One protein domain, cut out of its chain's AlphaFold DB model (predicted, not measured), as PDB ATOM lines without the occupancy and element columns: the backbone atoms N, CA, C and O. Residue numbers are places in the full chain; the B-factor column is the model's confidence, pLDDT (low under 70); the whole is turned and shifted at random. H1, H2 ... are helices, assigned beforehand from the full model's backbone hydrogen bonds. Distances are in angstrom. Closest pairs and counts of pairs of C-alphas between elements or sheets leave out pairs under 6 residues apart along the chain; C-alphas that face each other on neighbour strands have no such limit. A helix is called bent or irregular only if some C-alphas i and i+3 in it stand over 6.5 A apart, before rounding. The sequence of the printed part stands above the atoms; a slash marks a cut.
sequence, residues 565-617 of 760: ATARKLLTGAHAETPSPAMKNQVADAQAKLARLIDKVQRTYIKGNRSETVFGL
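This is residues 565 to 617 of the 760 residues of an uncharacterized protein of Planctomycetes bacterium ADurb.Bin126 (UniProt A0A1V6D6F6). A long helical hairpin with unequal arms: the short helix H1 folds back along the first part of the long helix H2, and residues 599 to 617 of H2 stick out as a single helix with a kink near its end. The printed part has 53 residues, with two named helices in the order H1, H2 and no named strand; its class is all helix. It is extended, with a radius of gyration of the C-alphas of 16.4 A and spans of 53 by 15 by 9 A.

H1 is residues 565 to 577, 18.8 A long from first to last C-alpha, beginning with C-alpha 565 at (11.637, 0.579, -15.239). A tight link of 3 residues follows. H2 is residues 581 to 617, 51.2 A long, from C-alpha 581 at (12.258, -18.758, -30.664) to C-alpha 617 at (28.318, 24.688, -8.746). H2 has a kink of 40 degrees near residue 611; it is neither bent nor irregular, but only just: C-alphas 608 and 611 are 6.3 A apart.

H1 and H2 form a helical hairpin and touch, H2 with residues 584 to 594 alone. Their closest C-alphas, those of His 575 and Lys 584, are 5.8 A apart. They run opposite ways at a shallow tilt of 24 degrees. Every O i to N i+4 pair is within hydrogen-bond range in H1, and 29 of 33 are in H2.

The two C-alphas farthest apart, those of Pro 579 and Phe 615, are 52.9 A apart. The printed part has no cut. Its mean pLDDT is 71.7, and residues 603 to 617 are under 70.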
ATOM      1  N   ALA A 565      11.238   1.603 -16.213       76.56
ATOM      2  CA  ALA A 565      11.637   0.579 -15.239       76.56
ATOM      3  C   ALA A 565      10.666  -0.618 -15.219       76.56
ATOM      4  O   ALA A 565      11.087  -1.777 -15.225       76.56
ATOM      5  N   THR A 566       9.359  -0.341 -15.278       79.75
ATOM      6  CA  THR A 566       8.304  -1.362 -15.347       79.75
ATOM      7  C   THR A 566       8.364  -2.128 -16.666       79.75
ATOM      8  O   THR A 566       8.323  -3.358 -16.657       79.75
ATOM      9  N   ALA A 567       8.544  -1.425 -17.790       78.19
ATOM     10  CA  ALA A 567       8.712  -2.045 -19.103       78.19
ATOM     11  C   ALA A 567       9.934  -2.981 -19.143       78.19
ATOM     12  O   ALA A 567       9.835  -4.109 -19.626       78.19
ATOM     13  N   ARG A 568      11.067  -2.569 -18.554       81.81
ATOM     14  CA  ARG A 568      12.280  -3.397 -18.472       81.81
ATOM     15  C   ARG A 568      12.045  -4.665 -17.651       81.81
ATOM     16  O   ARG A 568      12.421  -5.750 -18.095       81.81
ATOM     17  N   LYS A 569      11.398  -4.555 -16.485       84.69
ATOM     18  CA  LYS A 569      11.092  -5.707 -15.617       84.69
ATOM     19  C   LYS A 569      10.182  -6.720 -16.321       84.69
ATOM     20  O   LYS A 569      10.471  -7.914 -16.294       84.69
ATOM     21  N   LEU A 570       9.132  -6.245 -16.993       81.62
ATOM     22  CA  LEU A 570       8.194  -7.093 -17.734       81.62
ATOM     23  C   LEU A 570       8.857  -7.797 -18.928       81.62
ATOM     24  O   LEU A 570       8.669  -9.000 -19.091       81.62
ATOM     25  N   LEU A 571       9.693  -7.098 -19.709       80.19
ATOM     26  CA  LEU A 571      10.434  -7.712 -20.820       80.19
ATOM     27  C   LEU A 571      11.472  -8.733 -20.343       80.19
ATOM     28  O   LEU A 571      11.671  -9.747 -21.001       80.19
ATOM     29  N   THR A 572      12.138  -8.485 -19.213       80.56
ATOM     30  CA  THR A 572      13.125  -9.428 -18.651       80.56
ATOM     31  C   THR A 572      12.444 -10.718 -18.188       80.56
ATOM     32  O   THR A 572      12.931 -11.804 -18.488       80.56
ATOM     33  N   GLY A 573      11.279 -10.607 -17.538       78.50
ATOM     34  CA  GLY A 573      10.459 -11.769 -17.183       78.50
ATOM     35  C   GLY A 573       9.929 -12.519 -18.408       78.50
ATOM     36  O   GLY A 573      10.029 -13.739 -18.467       78.50
ATOM     37  N   ALA A 574       9.436 -11.800 -19.424       76.94
ATOM     38  CA  ALA A 574       8.971 -12.414 -20.667       76.94
ATOM     39  C   ALA A 574      10.101 -13.159 -21.400       76.94
ATOM     40  O   ALA A 574       9.888 -14.269 -21.876       76.94
ATOM     41  N   HIS A 575      11.315 -12.603 -21.455       77.12
ATOM     42  CA  HIS A 575      12.449 -13.237 -22.134       77.12
ATOM     43  C   HIS A 575      12.865 -14.567 -21.484       77.12
ATOM     44  O   HIS A 575      13.151 -15.531 -22.193       77.12
ATOM     45  N   ALA A 576      12.865 -14.631 -20.148       77.00
ATOM     46  CA  ALA A 576      13.255 -15.823 -19.393       77.00
ATOM     47  C   ALA A 576      12.253 -16.982 -19.534       77.00
ATOM     48  O   ALA A 576      12.651 -18.144 -19.557       77.00
ATOM     49  N   GLU A 577      10.963 -16.669 -19.644       79.00
ATOM     50  CA  GLU A 577       9.879 -17.660 -19.639       79.00
ATOM     51  C   GLU A 577       9.424 -18.085 -21.046       79.00
ATOM     52  O   GLU A 577       8.649 -19.030 -21.181       79.00
ATOM     53  N   THR A 578       9.881 -17.410 -22.109       76.69
ATOM     54  CA  THR A 578       9.342 -17.622 -23.460       76.69
ATOM     55  C   THR A 578       9.706 -19.009 -24.022       76.69
ATOM     56  O   THR A 578      10.895 -19.317 -24.151       76.69
ATOM     57  N   PRO A 579       8.720 -19.815 -24.468       73.69
ATOM     58  CA  PRO A 579       8.971 -21.098 -25.130       73.69
ATOM     59  C   PRO A 579       9.235 -20.978 -26.649       73.69
ATOM     60  O   PRO A 579       9.800 -21.897 -27.231       73.69
ATOM     61  N   SER A 580       8.871 -19.859 -27.292       80.75
ATOM     62  CA  SER A 580       9.015 -19.625 -28.746       80.75
ATOM     63  C   SER A 580      10.327 -18.910 -29.122       80.75
ATOM     64  O   SER A 580      10.591 -17.810 -28.621       80.75
ATOM     65  N   PRO A 581      11.130 -19.460 -30.051       80.38
ATOM     66  CA  PRO A 581      12.258 -18.758 -30.664       80.38
ATOM     67  C   PRO A 581      11.891 -17.407 -31.298       80.38
ATOM     68  O   PRO A 581      12.586 -16.416 -31.058       80.38
ATOM     69  N   ALA A 582      10.790 -17.325 -32.055       78.81
ATOM     70  CA  ALA A 582      10.380 -16.066 -32.680       78.81
ATOM     71  C   ALA A 582      10.026 -14.996 -31.640       78.81
ATOM     72  O   ALA A 582      10.454 -13.844 -31.753       78.81
ATOM     73  N   MET A 583       9.306 -15.375 -30.582       79.19
ATOM     74  CA  MET A 583       8.946 -14.428 -29.532       79.19
ATOM     75  C   MET A 583      10.151 -14.026 -28.673       79.19
ATOM     76  O   MET A 583      10.249 -12.862 -28.286       79.19
ATOM     77  N   LYS A 584      11.136 -14.914 -28.460       83.81
ATOM     78  CA  LYS A 584      12.417 -14.532 -27.834       83.81
ATOM     79  C   LYS A 584      13.118 -13.430 -28.621       83.81
ATOM     80  O   LYS A 584      13.590 -12.472 -28.009       83.81
ATOM     81  N   ASN A 585      13.133 -13.530 -29.950       83.25
ATOM     82  CA  ASN A 585      13.732 -12.518 -30.820       83.25
ATOM     83  C   ASN A 585      12.970 -11.185 -30.762       83.25
ATOM     84  O   ASN A 585      13.595 -10.130 -30.670       83.25
ATOM     85  N   GLN A 586      11.634 -11.211 -30.738       81.38
ATOM     86  CA  GLN A 586      10.814  -9.999 -30.590       81.38
ATOM     87  C   GLN A 586      11.017  -9.316 -29.230       81.38
ATOM     88  O   GLN A 586      11.161  -8.095 -29.160       81.38
ATOM     89  N   VAL A 587      11.069 -10.097 -28.145       81.06
ATOM     90  CA  VAL A 587      11.350  -9.580 -26.800       81.06
ATOM     91  C   VAL A 587      12.766  -9.001 -26.733       81.06
ATOM     92  O   VAL A 587      12.943  -7.921 -26.173       81.06
ATOM     93  N   ALA A 588      13.757  -9.660 -27.339       82.12
ATOM     94  CA  ALA A 588      15.135  -9.172 -27.396       82.12
ATOM     95  C   ALA A 588      15.261  -7.859 -28.194       82.12
ATOM     96  O   ALA A 588      15.925  -6.926 -27.741       82.12
ATOM     97  N   ASP A 589      14.578  -7.733 -29.337       84.12
ATOM     98  CA  ASP A 589      14.539  -6.483 -30.110       84.12
ATOM     99  C   ASP A 589      13.855  -5.350 -29.325       84.12
ATOM    100  O   ASP A 589      14.360  -4.225 -29.264       84.12
ATOM    101  N   ALA A 590      12.748  -5.642 -28.632       78.31
ATOM    102  CA  ALA A 590      12.089  -4.676 -27.755       78.31
ATOM    103  C   ALA A 590      12.981  -4.255 -26.575       78.31
ATOM    104  O   ALA A 590      13.042  -3.069 -26.247       78.31
ATOM    105  N   GLN A 591      13.724  -5.188 -25.969       83.62
ATOM    106  CA  GLN A 591      14.718  -4.884 -24.933       83.62
ATOM    107  C   GLN A 591      15.837  -3.989 -25.473       83.62
ATOM    108  O   GLN A 591      16.203  -3.014 -24.817       83.62
ATOM    109  N   ALA A 592      16.344  -4.265 -26.677       83.19
ATOM    110  CA  ALA A 592      17.363  -3.444 -27.322       83.19
ATOM    111  C   ALA A 592      16.847  -2.026 -27.624       83.19
ATOM    112  O   ALA A 592      17.539  -1.039 -27.362       83.19
ATOM    113  N   LYS A 593      15.609  -1.898 -28.117       83.06
ATOM    114  CA  LYS A 593      14.943  -0.602 -28.335       83.06
ATOM    115  C   LYS A 593      14.738   0.162 -27.029       83.06
ATOM    116  O   LYS A 593      15.017   1.361 -26.981       83.06
ATOM    117  N   LEU A 594      14.302  -0.518 -25.968       81.12
ATOM    118  CA  LEU A 594      14.128   0.081 -24.647       81.12
ATOM    119  C   LEU A 594      15.469   0.550 -24.063       81.12
ATOM    120  O   LEU A 594      15.544   1.656 -23.539       81.12
ATOM    121  N   ALA A 595      16.537  -0.238 -24.209       80.06
ATOM    122  CA  ALA A 595      17.880   0.145 -23.781       80.06
ATOM    123  C   ALA A 595      18.380   1.404 -24.511       80.06
ATOM    124  O   ALA A 595      18.880   2.322 -23.865       80.06
ATOM    125  N   ARG A 596      18.165   1.503 -25.833       83.25
ATOM    126  CA  ARG A 596      18.486   2.718 -26.611       83.25
ATOM    127  C   ARG A 596      17.664   3.931 -26.174       83.25
ATOM    128  O   ARG A 596      18.182   5.043 -26.171       83.25
ATOM    129  N   LEU A 597      16.392   3.739 -25.822       78.44
ATOM    130  CA  LEU A 597      15.531   4.806 -25.303       78.44
ATOM    131  C   LEU A 597      16.002   5.299 -23.934       78.44
ATOM    132  O   LEU A 597      16.112   6.507 -23.749       78.44
ATOM    133  N   ILE A 598      16.323   4.383 -23.016       78.94
ATOM    134  CA  ILE A 598      16.875   4.715 -21.695       78.94
ATOM    135  C   ILE A 598      18.177   5.506 -21.859       78.94
ATOM    136  O   ILE A 598      18.309   6.583 -21.289       78.94
ATOM    137  N   ASP A 599      19.090   5.037 -22.707       80.06
ATOM    138  CA  ASP A 599      20.358   5.710 -22.998       80.06
ATOM    139  C   ASP A 599      20.147   7.091 -23.654       80.06
ATOM    140  O   ASP A 599      20.775   8.077 -23.273       80.06
ATOM    141  N   LYS A 600      19.184   7.235 -24.575       78.62
ATOM    142  CA  LYS A 600      18.837   8.543 -25.158       78.62
ATOM    143  C   LYS A 600      18.276   9.510 -24.111       78.62
ATOM    144  O   LYS A 600      18.674  10.676 -24.109       78.62
ATOM    145  N   VAL A 601      17.389   9.050 -23.224       72.94
ATOM    146  CA  VAL A 601      16.850   9.860 -22.117       72.94
ATOM    147  C   VAL A 601      17.985  10.276 -21.183       72.94
ATOM    148  O   VAL A 601      18.137  11.467 -20.931       72.94
ATOM    149  N   GLN A 602      18.858   9.344 -20.790       71.50
ATOM    150  CA  GLN A 602      20.028   9.625 -19.953       71.50
ATOM    151  C   GLN A 602      20.974  10.642 -20.602       71.50
ATOM    152  O   GLN A 602      21.367  11.611 -19.963       71.50
ATOM    153  N   ARG A 603      21.294  10.512 -21.895       68.25
ATOM    154  CA  ARG A 603      22.140  11.487 -22.607       68.25
ATOM    155  C   ARG A 603      21.488  12.864 -22.754       68.25
ATOM    156  O   ARG A 603      22.201  13.866 -22.745       68.25
ATOM    157  N   THR A 604      20.165  12.930 -22.903       61.88
ATOM    158  CA  THR A 604      19.427  14.203 -23.002       61.88
ATOM    159  C   THR A 604      19.353  14.885 -21.636       61.88
ATOM    160  O   THR A 604      19.607  16.083 -21.541       61.88
ATOM    161  N   TYR A 605      19.140  14.107 -20.572       55.81
ATOM    162  CA  TYR A 605      19.190  14.567 -19.188       55.81
ATOM    163  C   TYR A 605      20.594  15.074 -18.814       55.81
ATOM    164  O   TYR A 605      20.744  16.186 -18.319       55.81
ATOM    165  N   ILE A 606      21.654  14.339 -19.174       54.66
ATOM    166  CA  ILE A 606      23.054  14.735 -18.928       54.66
ATOM    167  C   ILE A 606      23.449  15.995 -19.727       54.66
ATOM    168  O   ILE A 606      24.230  16.812 -19.234       54.66
ATOM    169  N   LYS A 607      22.921  16.194 -20.944       49.84
ATOM    170  CA  LYS A 607      23.169  17.411 -21.741       49.84
ATOM    171  C   LYS A 607      22.394  18.632 -21.243       49.84
ATOM    172  O   LYS A 607      22.970  19.712 -21.249       49.84
ATOM    173  N   GLY A 608      21.144  18.466 -20.808       48.25
ATOM    174  CA  GLY A 608      20.357  19.551 -20.211       48.25
ATOM    175  C   GLY A 608      20.903  19.983 -18.852       48.25
ATOM    176  O   GLY A 608      20.974  21.170 -18.559       48.25
ATOM    177  N   ASN A 609      21.392  19.031 -18.055       44.97
ATOM    178  CA  ASN A 609      21.894  19.346 -16.726       44.97
ATOM    179  C   ASN A 609      23.296  19.987 -16.768       44.97
ATOM    180  O   ASN A 609      23.569  20.869 -15.967       44.97
ATOM    181  N   ARG A 610      24.171  19.664 -17.741       44.47
ATOM    182  CA  ARG A 610      25.529  20.255 -17.825       44.47
ATOM    183  C   ARG A 610      25.572  21.788 -17.941       44.47
ATOM    184  O   ARG A 610      26.584  22.355 -17.538       44.47
ATOM    185  N   SER A 611      24.539  22.469 -18.448       46.50
ATOM    186  CA  SER A 611      24.514  23.945 -18.463       46.50
ATOM    187  C   SER A 611      24.033  24.554 -17.144       46.50
ATOM    188  O   SER A 611      24.522  25.613 -16.760       46.50
ATOM    189  N   GLU A 612      23.137  23.886 -16.415       45.12
ATOM    190  CA  GLU A 612      22.575  24.408 -15.159       45.12
ATOM    191  C   GLU A 612      23.376  23.980 -13.920       45.12
ATOM    192  O   GLU A 612      23.576  24.789 -13.014       45.12
ATOM    193  N   THR A 613      23.938  22.763 -13.886       49.72
ATOM    194  CA  THR A 613      24.778  22.328 -12.753       49.72
ATOM    195  C   THR A 613      26.165  22.958 -12.761       49.72
ATOM    196  O   THR A 613      26.682  23.224 -11.683       49.72
ATOM    197  N   VAL A 614      26.765  23.279 -13.916       49.94
ATOM    198  CA  VAL A 614      28.058  23.997 -13.947       49.94
ATOM    199  C   VAL A 614      27.880  25.455 -13.508       49.94
ATOM    200  O   VAL A 614      28.685  25.954 -12.724       49.94
ATOM    201  N   PHE A 615      26.791  26.121 -13.902       47.22
ATOM    202  CA  PHE A 615      26.488  27.472 -13.414       47.22
ATOM    203  C   PHE A 615      26.158  27.461 -11.908       47.22
ATOM    204  O   PHE A 615      26.690  28.269 -11.148       47.22
ATOM    205  N   GLY A 616      25.378  26.474 -11.451       49.59
ATOM    206  CA  GLY A 616      25.037  26.285 -10.040       49.59
ATOM    207  C   GLY A 616      26.240  25.980  -9.142       49.59
ATOM    208  O   GLY A 616      26.389  26.619  -8.105       49.59
ATOM    209  N   LEU A 617      27.133  25.063  -9.536       51.16
ATOM    210  CA  LEU A 617      28.318  24.688  -8.746       51.16
ATOM    211  C   LEU A 617      29.372  25.798  -8.679       51.16
ATOM    212  O   LEU A 617      30.019  25.939  -7.645       51.16
TER     213      LEU A 617